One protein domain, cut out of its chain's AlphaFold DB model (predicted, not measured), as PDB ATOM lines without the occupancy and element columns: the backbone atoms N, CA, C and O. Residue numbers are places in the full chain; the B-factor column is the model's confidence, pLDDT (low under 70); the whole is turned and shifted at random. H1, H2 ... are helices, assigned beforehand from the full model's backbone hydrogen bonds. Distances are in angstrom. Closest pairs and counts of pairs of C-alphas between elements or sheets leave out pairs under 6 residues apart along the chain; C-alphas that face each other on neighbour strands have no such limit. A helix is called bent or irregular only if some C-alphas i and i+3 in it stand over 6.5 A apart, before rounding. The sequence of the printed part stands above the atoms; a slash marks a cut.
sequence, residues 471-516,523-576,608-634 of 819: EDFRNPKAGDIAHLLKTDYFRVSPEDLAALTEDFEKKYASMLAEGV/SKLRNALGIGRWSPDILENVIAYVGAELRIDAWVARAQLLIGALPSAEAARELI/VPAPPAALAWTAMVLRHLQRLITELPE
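AT A GLANCE: This is residues 471 to 516, 523 to 576 and 608 to 634 of the 819 residues of the protein "UvrD-like helicase C-terminal domain-containing protein" of Acidobacteria bacterium (UniProt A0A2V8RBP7). Three longer helices, H5, H7 and H2, make a layer with H7 in the middle and H5 and H2 on its two sides, each running opposite ways to H7. A side-by-side pair of shorter helices, H1 and H4, crosses one face of this layer, with H4 packed on H7; H3 is near the last part of H2, and H6 is at the far end of H5. The printed part has 127 residues in three pieces, with seven named helices in the order H1 to H7, no named strand, and the class all helix. It is compact, with a radius of gyration of the C-alphas of 14.1 A, and rounded, spanning 43 by 32 by 24 A.

IN THESE COORDINATES: The printed part begins at Glu 471, and H1 is residues 478 to 485, with C-alpha 478 at (-35.303, 15.026, -31.216). H2, residues 494 to 514, is 27.9 A long; it has a kink of 69 degrees near residue 508 and is irregular, with C-alphas 507 and 510 8.1 A apart. H3 is residues 523 to 528. H4, residues 536 to 546, is 15.7 A long. H5, residues 552 to 565, is 19.5 A long. H6 is residues 571 to 576. H7, residues 612 to 630, is 26.5 A long and ends with C-alpha 630 at (-21.609, 10.164, -32.741).

HOW THE PARTS SIT: H1 and H4 touch at a shallow tilt of 6 degrees, opposite ways; their closest C-alphas, those of Ala 482 and Glu 540, are 5.4 A apart. H4 touches H7, about perpendicular at 79 degrees, with residues 614 to 618 of H7 alone; the closest C-alphas are those of Leu 539 and Thr 618, 6.0 A. H4 and H5 only just touch, with 3 pairs of C-alphas within 8 A, the closest being those of Val 546 and Ala 559, 6.4 A. H5 and H7 touch at a shallow tilt of 18 degrees, opposite ways, closest at the C-alphas of Ile 563 and Pro 612, 5.1 A. H2 touches H7 at a shallow tilt of 28 degrees, opposite ways, closest at the C-alphas of Met 511 and Ala 613, 5.6 A. H2 and H5 are apart. H3 is close to H2 but not clearly touching, with the C-alphas of Leu 512 and Leu 525 7.6 A apart. H6 and H5 touch only at the corner, and only just, with 3 pairs of C-alphas within 8 A, the closest being those of Leu 562 and Ala 572, 7.2 A. Every O i to N i+4 pair is within hydrogen-bond range in H1, H3, H4, H5, H6 and H7, and 14 of 17 are in H2.

THE WHOLE: The C-alphas of Val 516 and Glu 634, the two farthest apart, are 45.6 A apart. Residues 517 to 522 are not printed, with 10.0 A between C-alphas 516 and 523; residues 577 to 607 are not printed, with 13.4 A between C-alphas 576 and 608. Of the links that are printed whole, none is long. The mean pLDDT of the printed part is 82.2; it is under 70 at residues 471 to 472, 513 to 516, 565 to 576 and 608.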
ATOM      1  N   GLU A 471     -24.402  23.642 -37.443       57.50
ATOM      2  CA  GLU A 471     -24.736  23.013 -36.154       57.50
ATOM      3  C   GLU A 471     -24.155  21.592 -36.031       57.50
ATOM      4  O   GLU A 471     -23.917  20.922 -37.032       57.50
ATOM      5  N   ASP A 472     -23.882  21.140 -34.804       67.00
ATOM      6  CA  ASP A 472     -23.203  19.864 -34.540       67.00
ATOM      7  C   ASP A 472     -24.129  18.651 -34.759       67.00
ATOM      8  O   ASP A 472     -25.056  18.404 -33.980       67.00
ATOM      9  N   PHE A 473     -23.837  17.856 -35.794       76.31
ATOM     10  CA  PHE A 473     -24.603  16.657 -36.162       76.31
ATOM     11  C   PHE A 473     -24.536  15.527 -35.115       76.31
ATOM     12  O   PHE A 473     -25.364  14.617 -35.156       76.31
ATOM     13  N   ARG A 474     -23.598  15.580 -34.155       82.81
ATOM     14  CA  ARG A 474     -23.525  14.665 -32.997       82.81
ATOM     15  C   ARG A 474     -24.652  14.910 -31.981       82.81
ATOM     16  O   ARG A 474     -24.872  14.098 -31.080       82.81
ATOM     17  N   ASN A 475     -25.368  16.029 -32.105       86.94
ATOM     18  CA  ASN A 475     -26.458  16.428 -31.217       86.94
ATOM     19  C   ASN A 475     -27.692  16.903 -32.015       86.94
ATOM     20  O   ASN A 475     -28.083  18.069 -31.918       86.94
ATOM     21  N   PRO A 476     -28.307  16.023 -32.828       88.19
ATOM     22  CA  PRO A 476     -29.441  16.386 -33.673       88.19
ATOM     23  C   PRO A 476     -30.680  16.746 -32.842       88.19
ATOM     24  O   PRO A 476     -30.769  16.434 -31.649       88.19
ATOM     25  N   LYS A 477     -31.683  17.365 -33.473       90.50
ATOM     26  CA  LYS A 477     -32.993  17.593 -32.845       90.50
ATOM     27  C   LYS A 477     -33.732  16.276 -32.617       90.50
ATOM     28  O   LYS A 477     -33.716  15.376 -33.460       90.50
ATOM     29  N   ALA A 478     -34.458  16.184 -31.505       90.38
ATOM     30  CA  ALA A 478     -35.303  15.026 -31.216       90.38
ATOM     31  C   ALA A 478     -36.410  14.836 -32.276       90.38
ATOM     32  O   ALA A 478     -36.760  13.703 -32.611       90.38
ATOM     33  N   GLY A 479     -36.917  15.933 -32.852       89.12
ATOM     34  CA  GLY A 479     -37.884  15.928 -33.952       89.12
ATOM     35  C   GLY A 479     -37.375  15.236 -35.218       89.12
ATOM     36  O   GLY A 479     -38.118  14.465 -35.821       89.12
ATOM     37  N   ASP A 480     -36.106  15.409 -35.587       89.12
ATOM     38  CA  ASP A 480     -35.558  14.799 -36.805       89.12
ATOM     39  C   ASP A 480     -35.274  13.305 -36.636       89.12
ATOM     40  O   ASP A 480     -35.513  12.514 -37.554       89.12
ATOM     41  N   ILE A 481     -34.929  12.876 -35.416       90.12
ATOM     42  CA  ILE A 481     -34.976  11.455 -35.057       90.12
ATOM     43  C   ILE A 481     -36.411  10.922 -35.164       90.12
ATOM     44  O   ILE A 481     -36.619   9.907 -35.828       90.12
ATOM     45  N   ALA A 482     -37.424  11.599 -34.611       90.19
ATOM     46  CA  ALA A 482     -38.821  11.166 -34.752       90.19
ATOM     47  C   ALA A 482     -39.251  11.066 -36.233       90.19
ATOM     48  O   ALA A 482     -39.832  10.060 -36.652       90.19
ATOM     49  N   HIS A 483     -38.876  12.050 -37.057       89.38
ATOM     50  CA  HIS A 483     -39.082  12.051 -38.506       89.38
ATOM     51  C   HIS A 483     -38.397  10.880 -39.225       89.38
ATOM     52  O   HIS A 483     -38.904  10.449 -40.271       89.38
ATOM     53  N   LEU A 484     -37.276  10.376 -38.703       90.31
ATOM     54  CA  LEU A 484     -36.577   9.188 -39.188       90.31
ATOM     55  C   LEU A 484     -37.312   7.902 -38.774       90.31
ATOM     56  O   LEU A 484     -37.600   7.064 -39.632       90.31
ATOM     57  N   LEU A 485     -37.692   7.764 -37.497       88.75
ATOM     58  CA  LEU A 485     -38.382   6.569 -36.977       88.75
ATOM     59  C   LEU A 485     -39.758   6.369 -37.640       88.75
ATOM     60  O   LEU A 485     -40.146   5.244 -37.966       88.75
ATOM     61  N   LYS A 486     -40.464   7.471 -37.918       90.00
ATOM     62  CA  LYS A 486     -41.770   7.508 -38.601       90.00
ATOM     63  C   LYS A 486     -41.725   7.091 -40.079       90.00
ATOM     64  O   LYS A 486     -42.767   6.950 -40.712       90.00
ATOM     65  N   THR A 487     -40.541   6.854 -40.653       88.94
ATOM     66  CA  THR A 487     -40.423   6.267 -42.004       88.94
ATOM     67  C   THR A 487     -40.768   4.777 -42.049       88.94
ATOM     68  O   THR A 487     -40.951   4.243 -43.140       88.94
ATOM     69  N   ASP A 488     -40.820   4.101 -40.894       87.19
ATOM     70  CA  ASP A 488     -41.003   2.649 -40.729       87.19
ATOM     71  C   ASP A 488     -39.843   1.766 -41.262       87.19
ATOM     72  O   ASP A 488     -39.782   0.566 -40.973       87.19
ATOM     73  N   TYR A 489     -38.880   2.359 -41.984       91.44
ATOM     74  CA  TYR A 489     -37.690   1.686 -42.522       91.44
ATOM     75  C   TYR A 489     -36.516   1.603 -41.538       91.44
ATOM     76  O   TYR A 489     -35.622   0.794 -41.766       91.44
ATOM     77  N   PHE A 490     -36.518   2.382 -40.454       92.56
ATOM     78  CA  PHE A 490     -35.455   2.383 -39.442       92.56
ATOM     79  C   PHE A 490     -35.991   2.021 -38.064       92.56
ATOM     80  O   PHE A 490     -37.039   2.522 -37.649       92.56
ATOM     81  N   ARG A 491     -35.265   1.154 -37.353       90.25
ATOM     82  CA  ARG A 491     -35.563   0.720 -35.981       90.25
ATOM     83  C   ARG A 491     -34.257   0.452 -35.239       90.25
ATOM     84  O   ARG A 491     -33.287   0.062 -35.873       90.25
ATOM     85  N   VAL A 492     -34.226   0.601 -33.915       88.69
ATOM     86  CA  VAL A 492     -33.110   0.041 -33.127       88.69
ATOM     87  C   VAL A 492     -33.069  -1.476 -33.350       88.69
ATOM     88  O   VAL A 492     -34.129  -2.113 -33.419       88.69
ATOM     89  N   SER A 493     -31.866  -2.042 -33.498       87.12
ATOM     90  CA  SER A 493     -31.684  -3.476 -33.745       87.12
ATOM     91  C   SER A 493     -32.359  -4.330 -32.653       87.12
ATOM     92  O   SER A 493     -32.486  -3.883 -31.510       87.12
ATOM     93  N   PRO A 494     -32.800  -5.572 -32.943       85.69
ATOM     94  CA  PRO A 494     -33.424  -6.426 -31.928       85.69
ATOM     95  C   PRO A 494     -32.519  -6.721 -30.721       85.69
ATOM     96  O   PRO A 494     -33.024  -6.934 -29.622       85.69
ATOM     97  N   GLU A 495     -31.201  -6.723 -30.929       86.88
ATOM     98  CA  GLU A 495     -30.183  -6.974 -29.904       86.88
ATOM     99  C   GLU A 495     -29.995  -5.737 -29.012       86.88
ATOM    100  O   GLU A 495     -30.101  -5.826 -27.788       86.88
ATOM    101  N   ASP A 496     -29.828  -4.561 -29.624       88.25
ATOM    102  CA  ASP A 496     -29.718  -3.285 -28.912       88.25
ATOM    103  C   ASP A 496     -31.019  -2.935 -28.162       88.25
ATOM    104  O   ASP A 496     -30.979  -2.421 -27.046       88.25
ATOM    105  N   LEU A 497     -32.188  -3.266 -28.725       89.25
ATOM    106  CA  LEU A 497     -33.491  -3.063 -28.082       89.25
ATOM    107  C   LEU A 497     -33.668  -3.961 -26.848       89.25
ATOM    108  O   LEU A 497     -34.240  -3.519 -25.849       89.25
ATOM    109  N   ALA A 498     -33.169  -5.201 -26.888       89.06
ATOM    110  CA  ALA A 498     -33.168  -6.090 -25.729       89.06
ATOM    111  C   ALA A 498     -32.250  -5.552 -24.619       89.06
ATOM    112  O   ALA A 498     -32.687  -5.446 -23.473       89.06
ATOM    113  N   ALA A 499     -31.036  -5.113 -24.970       90.94
ATOM    114  CA  ALA A 499     -30.103  -4.490 -24.030       90.94
ATOM    115  C   ALA A 499     -30.681  -3.214 -23.390       90.94
ATOM    116  O   ALA A 499     -30.636  -3.068 -22.171       90.94
ATOM    117  N   LEU A 500     -31.301  -2.324 -24.178       90.94
ATOM    118  CA  LEU A 500     -31.996  -1.137 -23.659       90.94
ATOM    119  C   LEU A 500     -33.155  -1.495 -22.723       90.94
ATOM    120  O   LEU A 500     -33.396  -0.772 -21.760       90.94
ATOM    121  N   THR A 501     -33.861  -2.597 -22.986       89.25
ATOM    122  CA  THR A 501     -34.926  -3.082 -22.097       89.25
ATOM    123  C   THR A 501     -34.339  -3.514 -20.756       89.25
ATOM    124  O   THR A 501     -34.780  -3.025 -19.723       89.25
ATOM    125  N   GLU A 502     -33.298  -4.351 -20.753       90.06
ATOM    126  CA  GLU A 502     -32.633  -4.808 -19.524       90.06
ATOM    127  C   GLU A 502     -32.056  -3.641 -18.698       90.06
ATOM    128  O   GLU A 502     -32.156  -3.619 -17.470       90.06
ATOM    129  N   ASP A 503     -31.495  -2.632 -19.367       89.38
ATOM    130  CA  ASP A 503     -30.990  -1.419 -18.722       89.38
ATOM    131  C   ASP A 503     -32.111  -0.532 -18.152       89.38
ATOM    132  O   ASP A 503     -31.893   0.155 -17.150       89.38
ATOM    133  N   PHE A 504     -33.311  -0.562 -18.745       89.75
ATOM    134  CA  PHE A 504     -34.487   0.131 -18.223       89.75
ATOM    135  C   PHE A 504     -34.995  -0.553 -16.950       89.75
ATOM    136  O   PHE A 504     -35.239   0.131 -15.957       89.75
ATOM    137  N   GLU A 505     -35.066  -1.890 -16.925       86.62
ATOM    138  CA  GLU A 505     -35.437  -2.645 -15.717       86.62
ATOM    139  C   GLU A 505     -34.528  -2.291 -14.530       86.62
ATOM    140  O   GLU A 505     -35.008  -1.976 -13.442       86.62
ATOM    141  N   LYS A 506     -33.208  -2.267 -14.753       87.81
ATOM    142  CA  LYS A 506     -32.206  -1.970 -13.713       87.81
ATOM    143  C   LYS A 506     -32.301  -0.556 -13.134       87.81
ATOM    144  O   LYS A 506     -31.823  -0.338 -12.023       87.81
ATOM    145  N   LYS A 507     -32.835   0.412 -13.889       85.25
ATOM    146  CA  LYS A 507     -32.763   1.851 -13.566       85.25
ATOM    147  C   LYS A 507     -34.118   2.488 -13.253       85.25
ATOM    148  O   LYS A 507     -34.152   3.478 -12.529       85.25
ATOM    149  N   TYR A 508     -35.211   1.943 -13.790       84.06
ATOM    150  CA  TYR A 508     -36.522   2.600 -13.820       84.06
ATOM    151  C   TYR A 508     -37.715   1.675 -13.503       84.06
ATOM    152  O   TYR A 508     -38.857   2.128 -13.570       84.06
ATOM    153  N   ALA A 509     -37.502   0.410 -13.110       77.62
ATOM    154  CA  ALA A 509     -38.602  -0.508 -12.776       77.62
ATOM    155  C   ALA A 509     -39.514  -0.020 -11.626       77.62
ATOM    156  O   ALA A 509     -40.708  -0.316 -11.631       77.62
ATOM    157  N   SER A 510     -39.007   0.784 -10.682       75.81
ATOM    158  CA  SER A 510     -39.830   1.423  -9.638       75.81
ATOM    159  C   SER A 510     -40.937   2.313 -10.222       75.81
ATOM    160  O   SER A 510     -42.086   2.228  -9.792       75.81
ATOM    161  N   MET A 511     -40.631   3.073 -11.279       75.88
ATOM    162  CA  MET A 511     -41.584   3.962 -11.961       75.88
ATOM    163  C   MET A 511     -42.694   3.198 -12.700       75.88
ATOM    164  O   MET A 511     -43.734   3.775 -13.019       75.88
ATOM    165  N   LEU A 512     -42.498   1.904 -12.989       71.69
ATOM    166  CA  LEU A 512     -43.573   1.036 -13.476       71.69
ATOM    167  C   LEU A 512     -44.496   0.595 -12.339       71.69
ATOM    168  O   LEU A 512     -45.709   0.604 -12.533       71.69
ATOM    169  N   ALA A 513     -43.944   0.244 -11.172       64.56
ATOM    170  CA  ALA A 513     -44.713  -0.210 -10.013       64.56
ATOM    171  C   ALA A 513     -45.632   0.890  -9.452       64.56
ATOM    172  O   ALA A 513     -46.806   0.636  -9.188       64.56
ATOM    173  N   GLU A 514     -45.133   2.126  -9.349       59.78
ATOM    174  CA  GLU A 514     -45.903   3.300  -8.903       59.78
ATOM    175  C   GLU A 514     -47.086   3.626  -9.837       59.78
ATOM    176  O   GLU A 514     -48.128   4.103  -9.391       59.78
ATOM    177  N   GLY A 515     -46.966   3.308 -11.132       56.81
ATOM    178  CA  GLY A 515     -48.021   3.503 -12.131       56.81
ATOM    179  C   GLY A 515     -49.128   2.438 -12.141       56.81
ATOM    180  O   GLY A 515     -50.074   2.556 -12.930       56.81
ATOM    181  N   VAL A 516     -49.049   1.384 -11.317       58.69
ATOM    182  CA  VAL A 516     -50.042   0.294 -11.313       58.69
ATOM    183  C   VAL A 516     -51.270   0.663 -10.475       58.69
ATOM    184  O   VAL A 516     -51.363   0.364  -9.284       58.69
ATOM    185  N   SER A 523     -47.537  -5.685 -17.224       71.44
ATOM    186  CA  SER A 523     -47.366  -6.002 -18.650       71.44
ATOM    187  C   SER A 523     -48.286  -5.184 -19.577       71.44
ATOM    188  O   SER A 523     -47.853  -4.750 -20.643       71.44
ATOM    189  N   LYS A 524     -49.539  -4.905 -19.178       74.06
ATOM    190  CA  LYS A 524     -50.448  -4.017 -19.928       74.06
ATOM    191  C   LYS A 524     -49.927  -2.579 -19.935       74.06
ATOM    192  O   LYS A 524     -49.957  -1.951 -20.989       74.06
ATOM    193  N   LEU A 525     -49.414  -2.092 -18.801       76.44
ATOM    194  CA  LEU A 525     -48.834  -0.752 -18.686       76.44
ATOM    195  C   LEU A 525     -47.583  -0.612 -19.571       76.44
ATOM    196  O   LEU A 525     -47.531   0.294 -20.398       76.44
ATOM    197  N   ARG A 526     -46.641  -1.565 -19.510       79.44
ATOM    198  CA  ARG A 526     -45.469  -1.614 -20.410       79.44
ATOM    199  C   ARG A 526     -45.871  -1.587 -21.887       79.44
ATOM    200  O   ARG A 526     -45.322  -0.802 -22.657       79.44
ATOM    201  N   ASN A 527     -46.861  -2.398 -22.279       77.75
ATOM    202  CA  ASN A 527     -47.373  -2.429 -23.653       77.75
ATOM    203  C   ASN A 527     -48.011  -1.089 -24.076       77.75
ATOM    204  O   ASN A 527     -47.834  -0.685 -25.222       77.75
ATOM    205  N   ALA A 528     -48.724  -0.401 -23.175       78.19
ATOM    206  CA  ALA A 528     -49.351   0.898 -23.438       78.19
ATOM    207  C   ALA A 528     -48.339   2.058 -23.522       78.19
ATOM    208  O   ALA A 528     -48.558   2.998 -24.277       78.19
ATOM    209  N   LEU A 529     -47.227   1.975 -22.784       80.00
ATOM    210  CA  LEU A 529     -46.137   2.960 -22.797       80.00
ATOM    211  C   LEU A 529     -45.028   2.641 -23.820       80.00
ATOM    212  O   LEU A 529     -44.032   3.355 -23.892       80.00
ATOM    213  N   GLY A 530     -45.169   1.564 -24.601       79.50
ATOM    214  CA  GLY A 530     -44.183   1.147 -25.606       79.50
ATOM    215  C   GLY A 530     -42.852   0.632 -25.038       79.50
ATOM    216  O   GLY A 530     -41.898   0.457 -25.792       79.50
ATOM    217  N   ILE A 531     -42.767   0.372 -23.732       84.06
ATOM    218  CA  ILE A 531     -41.528  -0.031 -23.054       84.06
ATOM    219  C   ILE A 531     -41.149  -1.455 -23.484       84.06
ATOM    220  O   ILE A 531     -41.994  -2.352 -23.527       84.06
ATOM    221  N   GLY A 532     -39.884  -1.651 -23.866       79.94
ATOM    222  CA  GLY A 532     -39.389  -2.909 -24.438       79.94
ATOM    223  C   GLY A 532     -39.985  -3.281 -25.803       79.94
ATOM    224  O   GLY A 532     -39.845  -4.418 -26.257       79.94
ATOM    225  N   ARG A 533     -40.675  -2.354 -26.486       85.06
ATOM    226  CA  ARG A 533     -41.258  -2.570 -27.819       85.06
ATOM    227  C   ARG A 533     -40.951  -1.412 -28.760       85.06
ATOM    228  O   ARG A 533     -40.848  -0.260 -28.364       85.06
ATOM    229  N   TRP A 534     -40.884  -1.708 -30.055       87.25
ATOM    230  CA  TRP A 534     -40.728  -0.663 -31.063       87.25
ATOM    231  C   TRP A 534     -42.077  -0.064 -31.490       87.25
ATOM    232  O   TRP A 534     -42.773  -0.650 -32.328       87.25
ATOM    233  N   SER A 535     -42.412   1.114 -30.956       88.69
ATOM    234  CA  SER A 535     -43.581   1.920 -31.340       88.69
ATOM    235  C   SER A 535     -43.156   3.356 -31.699       88.69
ATOM    236  O   SER A 535     -42.888   4.145 -30.793       88.69
ATOM    237  N   PRO A 536     -43.075   3.710 -33.000       87.94
ATOM    238  CA  PRO A 536     -42.711   5.062 -33.433       87.94
ATOM    239  C   PRO A 536     -43.679   6.130 -32.924       87.94
ATOM    240  O   PRO A 536     -43.235   7.188 -32.494       87.94
ATOM    241  N   ASP A 537     -44.983   5.842 -32.932       88.38
ATOM    242  CA  ASP A 537     -46.025   6.815 -32.591       88.38
ATOM    243  C   ASP A 537     -45.957   7.224 -31.113       88.38
ATOM    244  O   ASP A 537     -46.136   8.393 -30.782       88.38
ATOM    245  N   ILE A 538     -45.651   6.285 -30.209       88.62
ATOM    246  CA  ILE A 538     -45.463   6.599 -28.785       88.62
ATOM    247  C   ILE A 538     -44.211   7.467 -28.602       88.62
ATOM    248  O   ILE A 538     -44.285   8.500 -27.940       88.62
ATOM    249  N   LEU A 539     -43.091   7.101 -29.235       90.06
ATOM    250  CA  LEU A 539     -41.845   7.875 -29.166       90.06
ATOM    251  C   LEU A 539     -42.036   9.302 -29.711       90.06
ATOM    252  O   LEU A 539     -41.619  10.257 -29.065       90.06
ATOM    253  N   GLU A 540     -42.722   9.470 -30.847       90.88
ATOM    254  CA  GLU A 540     -43.041  10.783 -31.426       90.88
ATOM    255  C   GLU A 540     -43.907  11.636 -30.485       90.88
ATOM    256  O   GLU A 540     -43.603  12.810 -30.279       90.88
ATOM    257  N   ASN A 541     -44.947  11.059 -29.870       90.00
ATOM    258  CA  ASN A 541     -45.799  11.783 -28.921       90.00
ATOM    259  C   ASN A 541     -45.016  12.254 -27.681       90.00
ATOM    260  O   ASN A 541     -45.180  13.398 -27.255       90.00
ATOM    261  N   VAL A 542     -44.132  11.414 -27.128       89.88
ATOM    262  CA  VAL A 542     -43.275  11.797 -25.990       89.88
ATOM    263  C   VAL A 542     -42.252  12.865 -26.407       89.88
ATOM    264  O   VAL A 542     -42.048  13.837 -25.678       89.88
ATOM    265  N   ILE A 543     -41.662  12.747 -27.602       92.19
ATOM    266  CA  ILE A 543     -40.748  13.747 -28.179       92.19
ATOM    267  C   ILE A 543     -41.434  15.107 -28.337       92.19
ATOM    268  O   ILE A 543     -40.880  16.121 -27.906       92.19
ATOM    269  N   ALA A 544     -42.648  15.127 -28.890       90.38
ATOM    270  CA  ALA A 544     -43.447  16.334 -29.073       90.38
ATOM    271  C   ALA A 544     -43.886  16.970 -27.742       90.38
ATOM    272  O   ALA A 544     -43.937  18.194 -27.652       90.38
ATOM    273  N   TYR A 545     -44.161  16.162 -26.712       88.31
ATOM    274  CA  TYR A 545     -44.534  16.635 -25.376       88.31
ATOM    275  C   TYR A 545     -43.396  17.377 -24.652       88.31
ATOM    276  O   TYR A 545     -43.631  18.423 -24.053       88.31
ATOM    277  N   VAL A 546     -42.158  16.874 -24.734       87.56
ATOM    278  CA  VAL A 546     -40.979  17.534 -24.134       87.56
ATOM    279  C   VAL A 546     -40.464  18.690 -25.011       87.56
ATOM    280  O   VAL A 546     -39.927  19.670 -24.493       87.56
ATOM    281  N   GLY A 547     -40.661  18.611 -26.330       90.19
ATOM    282  CA  GLY A 547     -40.361  19.671 -27.295       90.19
ATOM    283  C   GLY A 547     -39.475  19.173 -28.436       90.19
ATOM    284  O   GLY A 547     -38.271  19.009 -28.264       90.19
ATOM    285  N   ALA A 548     -40.063  18.965 -29.617       88.75
ATOM    286  CA  ALA A 548     -39.383  18.348 -30.763       88.75
ATOM    287  C   ALA A 548     -38.184  19.158 -31.309       88.75
ATOM    288  O   ALA A 548     -37.235  18.563 -31.814       88.75
ATOM    289  N   GLU A 549     -38.200  20.487 -31.171       89.44
ATOM    290  CA  GLU A 549     -37.110  21.373 -31.620       89.44
ATOM    291  C   GLU A 549     -35.851  21.308 -30.738       89.44
ATOM    292  O   GLU A 549     -34.801  21.822 -31.124       89.44
ATOM    293  N   LEU A 550     -35.924  20.679 -29.557       90.06
ATOM    294  CA  LEU A 550     -34.767  20.525 -28.677       90.06
ATOM    295  C   LEU A 550     -33.779  19.499 -29.253       90.06
ATOM    296  O   LEU A 550     -34.160  18.384 -29.623       90.06
ATOM    297  N   ARG A 551     -32.488  19.851 -29.247       90.25
ATOM    298  CA  ARG A 551     -31.380  18.898 -29.435       90.25
ATOM    299  C   ARG A 551     -31.394  17.832 -28.338       90.25
ATOM    300  O   ARG A 551     -31.814  18.130 -27.217       90.25
ATOM    301  N   ILE A 552     -30.942  16.612 -28.637       91.31
ATOM    302  CA  ILE A 552     -31.101  15.448 -27.743       91.31
ATOM    303  C   ILE A 552     -30.566  15.704 -26.328       91.31
ATOM    304  O   ILE A 552     -31.256  15.353 -25.373       91.31
ATOM    305  N   ASP A 553     -29.420  16.363 -26.148       92.00
ATOM    306  CA  ASP A 553     -28.898  16.620 -24.795       92.00
ATOM    307  C   ASP A 553     -29.837  17.507 -23.961       92.00
ATOM    308  O   ASP A 553     -30.154  17.187 -22.812       92.00
ATOM    309  N   ALA A 554     -30.340  18.594 -24.558       92.00
ATOM    310  CA  ALA A 554     -31.283  19.514 -23.923       92.00
ATOM    311  C   ALA A 554     -32.667  18.872 -23.727       92.00
ATOM    312  O   ALA A 554     -33.309  19.072 -22.694       92.00
ATOM    313  N   TRP A 555     -33.104  18.054 -24.689       95.00
ATOM    314  CA  TRP A 555     -34.326  17.255 -24.603       95.00
ATOM    315  C   TRP A 555     -34.254  16.281 -23.422       95.00
ATOM    316  O   TRP A 555     -35.176  16.227 -22.611       95.00
ATOM    317  N   VAL A 556     -33.142  15.553 -23.271       93.31
ATOM    318  CA  VAL A 556     -32.955  14.577 -22.189       93.31
ATOM    319  C   VAL A 556     -32.800  15.270 -20.838       93.31
ATOM    320  O   VAL A 556     -33.388  14.800 -19.868       93.31
ATOM    321  N   ALA A 557     -32.103  16.407 -20.763       90.94
ATOM    322  CA  ALA A 557     -32.054  17.213 -19.544       90.94
ATOM    323  C   ALA A 557     -33.461  17.687 -19.123       90.94
ATOM    324  O   ALA A 557     -33.845  17.528 -17.963       90.94
ATOM    325  N   ARG A 558     -34.279  18.182 -20.066       89.12
ATOM    326  CA  ARG A 558     -35.678  18.562 -19.795       89.12
ATOM    327  C   ARG A 558     -36.533  17.358 -19.393       89.12
ATOM    328  O   ARG A 558     -37.307  17.466 -18.449       89.12
ATOM    329  N   ALA A 559     -36.373  16.209 -20.049       89.88
ATOM    330  CA  ALA A 559     -37.074  14.978 -19.687       89.88
ATOM    331  C   ALA A 559     -36.698  14.491 -18.276       89.88
ATOM    332  O   ALA A 559     -37.576  14.079 -17.528       89.88
ATOM    333  N   GLN A 560     -35.426  14.595 -17.877       88.19
ATOM    334  CA  GLN A 560     -34.961  14.263 -16.524       88.19
ATOM    335  C   GLN A 560     -35.520  15.222 -15.462       88.19
ATOM    336  O   GLN A 560     -35.960  14.760 -14.411       88.19
ATOM    337  N   LEU A 561     -35.587  16.527 -15.749       85.62
ATOM    338  CA  LEU A 561     -36.258  17.498 -14.877       85.62
ATOM    339  C   LEU A 561     -37.761  17.207 -14.743       85.62
ATOM    340  O   LEU A 561     -38.288  17.247 -13.636       85.62
ATOM    341  N   LEU A 562     -38.442  16.850 -15.837       83.31
ATOM    342  CA  LEU A 562     -39.852  16.443 -15.804       83.31
ATOM    343  C   LEU A 562     -40.051  15.141 -15.011       83.31
ATOM    344  O   LEU A 562     -40.985  15.053 -14.229       83.31
ATOM    345  N   ILE A 563     -39.162  14.151 -15.130       82.75
ATOM    346  CA  ILE A 563     -39.212  12.930 -14.306       82.75
ATOM    347  C   ILE A 563     -39.037  13.260 -12.813       82.75
ATOM    348  O   ILE A 563     -39.747  12.700 -11.984       82.75
ATOM    349  N   GLY A 564     -38.129  14.177 -12.461       70.81
ATOM    350  CA  GLY A 564     -37.885  14.576 -11.069       70.81
ATOM    351  C   GLY A 564     -38.960  15.481 -10.455       70.81
ATOM    352  O   GLY A 564     -39.114  15.495  -9.237       70.81
ATOM    353  N   ALA A 565     -39.708  16.230 -11.271       63.81
ATOM    354  CA  ALA A 565     -40.704  17.198 -10.806       63.81
ATOM    355  C   ALA A 565     -42.147  16.656 -10.740       63.81
ATOM    356  O   ALA A 565     -43.031  17.369 -10.269       63.81
ATOM    357  N   LEU A 566     -42.417  15.439 -11.239       52.03
ATOM    358  CA  LEU A 566     -43.782  14.986 -11.537       52.03
ATOM    359  C   LEU A 566     -44.178  13.655 -10.877       52.03
ATOM    360  O   LEU A 566     -44.020  12.592 -11.480       52.03
ATOM    361  N   PRO A 567     -44.858  13.709  -9.715       52.31
ATOM    362  CA  PRO A 567     -45.687  12.606  -9.227       52.31
ATOM    363  C   PRO A 567     -46.952  12.393 -10.083       52.31
ATOM    364  O   PRO A 567     -47.565  11.331 -10.034       52.31
ATOM    365  N   SER A 568     -47.386  13.405 -10.850       53.16
ATOM    366  CA  SER A 568     -48.564  13.321 -11.723       53.16
ATOM    367  C   SER A 568     -48.435  14.178 -12.988       53.16
ATOM    368  O   SER A 568     -47.635  15.109 -13.070       53.16
ATOM    369  N   ALA A 569     -49.277  13.876 -13.977       47.44
ATOM    370  CA  ALA A 569     -49.331  14.548 -15.275       47.44
ATOM    371  C   ALA A 569     -49.849  16.004 -15.243       47.44
ATOM    372  O   ALA A 569     -49.872  16.662 -16.286       47.44
ATOM    373  N   GLU A 570     -50.311  16.504 -14.091       47.72
ATOM    374  CA  GLU A 570     -51.017  17.791 -14.008       47.72
ATOM    375  C   GLU A 570     -50.098  18.941 -13.587       47.72
ATOM    376  O   GLU A 570     -50.101  19.972 -14.260       47.72
ATOM    377  N   ALA A 571     -49.213  18.721 -12.607       48.38
ATOM    378  CA  ALA A 571     -48.169  19.678 -12.207       48.38
ATOM    379  C   ALA A 571     -47.236  20.077 -13.375       48.38
ATOM    380  O   ALA A 571     -46.671  21.170 -13.408       48.38
ATOM    381  N   ALA A 572     -47.131  19.220 -14.395       48.22
ATOM    382  CA  ALA A 572     -46.363  19.482 -15.609       48.22
ATOM    383  C   ALA A 572     -46.892  20.664 -16.429       48.22
ATOM    384  O   ALA A 572     -46.139  21.286 -17.176       48.22
ATOM    385  N   ARG A 573     -48.195  20.957 -16.325       46.81
ATOM    386  CA  ARG A 573     -48.841  22.037 -17.079       46.81
ATOM    387  C   ARG A 573     -48.377  23.400 -16.569       46.81
ATOM    388  O   ARG A 573     -48.057  24.266 -17.375       46.81
ATOM    389  N   GLU A 574     -48.289  23.553 -15.252       48.78
ATOM    390  CA  GLU A 574     -47.885  24.795 -14.585       48.78
ATOM    391  C   GLU A 574     -46.388  25.069 -14.790       48.78
ATOM    392  O   GLU A 574     -46.007  26.164 -15.199       48.78
ATOM    393  N   LEU A 575     -45.547  24.041 -14.627       48.81
ATOM    394  CA  LEU A 575     -44.089  24.147 -14.789       48.81
ATOM    395  C   LEU A 575     -43.634  24.434 -16.233       48.81
ATOM    396  O   LEU A 575     -42.546  24.971 -16.436       48.81
ATOM    397  N   ILE A 576     -44.442  24.075 -17.237       50.19
ATOM    398  CA  ILE A 576     -44.178  24.411 -18.646       50.19
ATOM    399  C   ILE A 576     -44.760  25.786 -19.003       50.19
ATOM    400  O   ILE A 576     -44.093  26.548 -19.694       50.19
ATOM    401  N   VAL A 608     -50.340  15.013 -25.603       63.62
ATOM    402  CA  VAL A 608     -50.845  14.278 -24.435       63.62
ATOM    403  C   VAL A 608     -49.722  14.156 -23.393       63.62
ATOM    404  O   VAL A 608     -48.602  13.822 -23.780       63.62
ATOM    405  N   PRO A 609     -49.984  14.390 -22.090       70.38
ATOM    406  CA  PRO A 609     -48.968  14.245 -21.050       70.38
ATOM    407  C   PRO A 609     -48.320  12.857 -21.033       70.38
ATOM    408  O   PRO A 609     -49.013  11.843 -20.930       70.38
ATOM    409  N   ALA A 610     -46.989  12.816 -21.111       78.38
ATOM    410  CA  ALA A 610     -46.216  11.579 -21.074       78.38
ATOM    411  C   ALA A 610     -45.892  11.156 -19.625       78.38
ATOM    412  O   ALA A 610     -45.310  11.953 -18.888       78.38
ATOM    413  N   PRO A 611     -46.194   9.912 -19.201       82.38
ATOM    414  CA  PRO A 611     -45.801   9.413 -17.879       82.38
ATOM    415  C   PRO A 611     -44.270   9.317 -17.695       82.38
ATOM    416  O   PRO A 611     -43.569   9.037 -18.674       82.38
ATOM    417  N   PRO A 612     -43.736   9.438 -16.459       83.56
ATOM    418  CA  PRO A 612     -42.293   9.391 -16.182       83.56
ATOM    419  C   PRO A 612     -41.564   8.171 -16.767       83.56
ATOM    420  O   PRO A 612     -40.507   8.316 -17.377       83.56
ATOM    421  N   ALA A 613     -42.164   6.979 -16.695       84.44
ATOM    422  CA  ALA A 613     -41.600   5.763 -17.290       84.44
ATOM    423  C   ALA A 613     -41.458   5.843 -18.830       84.44
ATOM    424  O   ALA A 613     -40.486   5.336 -19.390       84.44
ATOM    425  N   ALA A 614     -42.383   6.518 -19.524       86.00
ATOM    426  CA  ALA A 614     -42.310   6.726 -20.973       86.00
ATOM    427  C   ALA A 614     -41.290   7.816 -21.354       86.00
ATOM    428  O   ALA A 614     -40.598   7.682 -22.366       86.00
ATOM    429  N   LEU A 615     -41.148   8.858 -20.521       88.88
ATOM    430  CA  LEU A 615     -40.082   9.860 -20.637       88.88
ATOM    431  C   LEU A 615     -38.698   9.207 -20.497       88.88
ATOM    432  O   LEU A 615     -37.840   9.410 -21.355       88.88
ATOM    433  N   ALA A 616     -38.502   8.367 -19.474       88.12
ATOM    434  CA  ALA A 616     -37.246   7.659 -19.222       88.12
ATOM    435  C   ALA A 616     -36.882   6.694 -20.366       88.12
ATOM    436  O   ALA A 616     -35.759   6.725 -20.871       88.12
ATOM    437  N   TRP A 617     -37.848   5.897 -20.840       91.94
ATOM    438  CA  TRP A 617     -37.664   5.003 -21.989       91.94
ATOM    439  C   TRP A 617     -37.287   5.769 -23.265       91.94
ATOM    440  O   TRP A 617     -36.316   5.424 -23.940       91.94
ATOM    441  N   THR A 618     -37.995   6.862 -23.564       92.38
ATOM    442  CA  THR A 618     -37.719   7.693 -24.749       92.38
ATOM    443  C   THR A 618     -36.348   8.369 -24.655       92.38
ATOM    444  O   THR A 618     -35.612   8.387 -25.640       92.38
ATOM    445  N   ALA A 619     -35.944   8.843 -23.470       92.75
ATOM    446  CA  ALA A 619     -34.613   9.401 -23.230       92.75
ATOM    447  C   ALA A 619     -33.486   8.377 -23.464       92.75
ATOM    448  O   ALA A 619     -32.459   8.715 -24.057       92.75
ATOM    449  N   MET A 620     -33.679   7.122 -23.043       92.94
ATOM    450  CA  MET A 620     -32.728   6.036 -23.304       92.94
ATOM    451  C   MET A 620     -32.620   5.707 -24.798       92.94
ATOM    452  O   MET A 620     -31.507   5.586 -25.314       92.94
ATOM    453  N   VAL A 621     -33.753   5.611 -25.503       92.00
ATOM    454  CA  VAL A 621     -33.778   5.371 -26.955       92.00
ATOM    455  C   VAL A 621     -33.093   6.517 -27.705       92.00
ATOM    456  O   VAL A 621     -32.232   6.255 -28.542       92.00
ATOM    457  N   LEU A 622     -33.392   7.779 -27.377       92.62
ATOM    458  CA  LEU A 622     -32.747   8.937 -28.006       92.62
ATOM    459  C   LEU A 622     -31.234   8.969 -27.764       92.62
ATOM    460  O   LEU A 622     -30.492   9.139 -28.726       92.62
ATOM    461  N   ARG A 623     -30.754   8.736 -26.532       93.19
ATOM    462  CA  ARG A 623     -29.304   8.669 -26.254       93.19
ATOM    463  C   ARG A 623     -28.605   7.533 -26.996       93.19
ATOM    464  O   ARG A 623     -27.474   7.708 -27.436       93.19
ATOM    465  N   HIS A 624     -29.251   6.379 -27.156       92.94
ATOM    466  CA  HIS A 624     -28.687   5.285 -27.947       92.94
ATOM    467  C   HIS A 624     -28.571   5.663 -29.431       92.94
ATOM    468  O   HIS A 624     -27.518   5.473 -30.033       92.94
ATOM    469  N   LEU A 625     -29.621   6.260 -30.003       91.12
ATOM    470  CA  LEU A 625     -29.633   6.718 -31.394       91.12
ATOM    471  C   LEU A 625     -28.634   7.860 -31.648       91.12
ATOM    472  O   LEU A 625     -27.953   7.850 -32.669       91.12
ATOM    473  N   GLN A 626     -28.491   8.790 -30.700       91.31
ATOM    474  CA  GLN A 626     -27.445   9.816 -30.697       91.31
ATOM    475  C   GLN A 626     -26.053   9.174 -30.707       91.31
ATOM    476  O   GLN A 626     -25.233   9.509 -31.554       91.31
ATOM    477  N   ARG A 627     -25.794   8.202 -29.817       91.81
ATOM    478  CA  ARG A 627     -24.494   7.522 -29.730       91.81
ATOM    479  C   ARG A 627     -24.116   6.839 -31.046       91.81
ATOM    480  O   ARG A 627     -22.991   7.015 -31.490       91.81
ATOM    481  N   LEU A 628     -25.057   6.157 -31.707       90.62
ATOM    482  CA  LEU A 628     -24.832   5.541 -33.025       90.62
ATOM    483  C   LEU A 628     -24.447   6.557 -34.120       90.62
ATOM    484  O   LEU A 628     -23.728   6.198 -35.046       90.62
ATOM    485  N   ILE A 629     -24.911   7.808 -34.028       88.38
ATOM    486  CA  ILE A 629     -24.528   8.892 -34.949       88.38
ATOM    487  C   ILE A 629     -23.152   9.461 -34.564       88.38
ATOM    488  O   ILE A 629     -22.307   9.662 -35.430       88.38
ATOM    489  N   THR A 630     -22.890   9.658 -33.271       86.56
ATOM    490  CA  THR A 630     -21.609  10.164 -32.741       86.56
ATOM    491  C   THR A 630     -20.457   9.149 -32.854       86.56
ATOM    492  O   THR A 630     -19.293   9.533 -32.793       86.56
ATOM    493  N   GLU A 631     -20.761   7.863 -33.055       89.31
ATOM    494  CA  GLU A 631     -19.806   6.800 -33.412       89.31
ATOM    495  C   GLU A 631     -19.277   6.922 -34.866       89.31
ATOM    496  O   GLU A 631     -18.349   6.204 -35.241       89.31
ATOM    497  N   LEU A 632     -19.825   7.826 -35.695       89.94
ATOM    498  CA  LEU A 632     -19.355   8.075 -37.064       89.94
ATOM    499  C   LEU A 632     -18.137   9.020 -37.102       89.94
ATOM    500  O   LEU A 632     -18.141  10.052 -36.428       89.94
ATOM    501  N   PRO A 633     -17.123   8.750 -37.948       89.94
ATOM    502  CA  PRO A 633     -16.036   9.692 -38.185       89.94
ATOM    503  C   PRO A 633     -16.511  10.896 -39.016       89.94
ATOM    504  O   PRO A 633     -17.163  10.740 -40.049       89.94
ATOM    505  N   GLU A 634     -16.142  12.103 -38.581       86.50
ATOM    506  CA  GLU A 634     -16.429  13.366 -39.288       86.50
ATOM    507  C   GLU A 634     -15.648  13.477 -40.603       86.50
ATOM    508  O   GLU A 634     -16.153  13.992 -41.603       86.50
TER     509      GLU A 634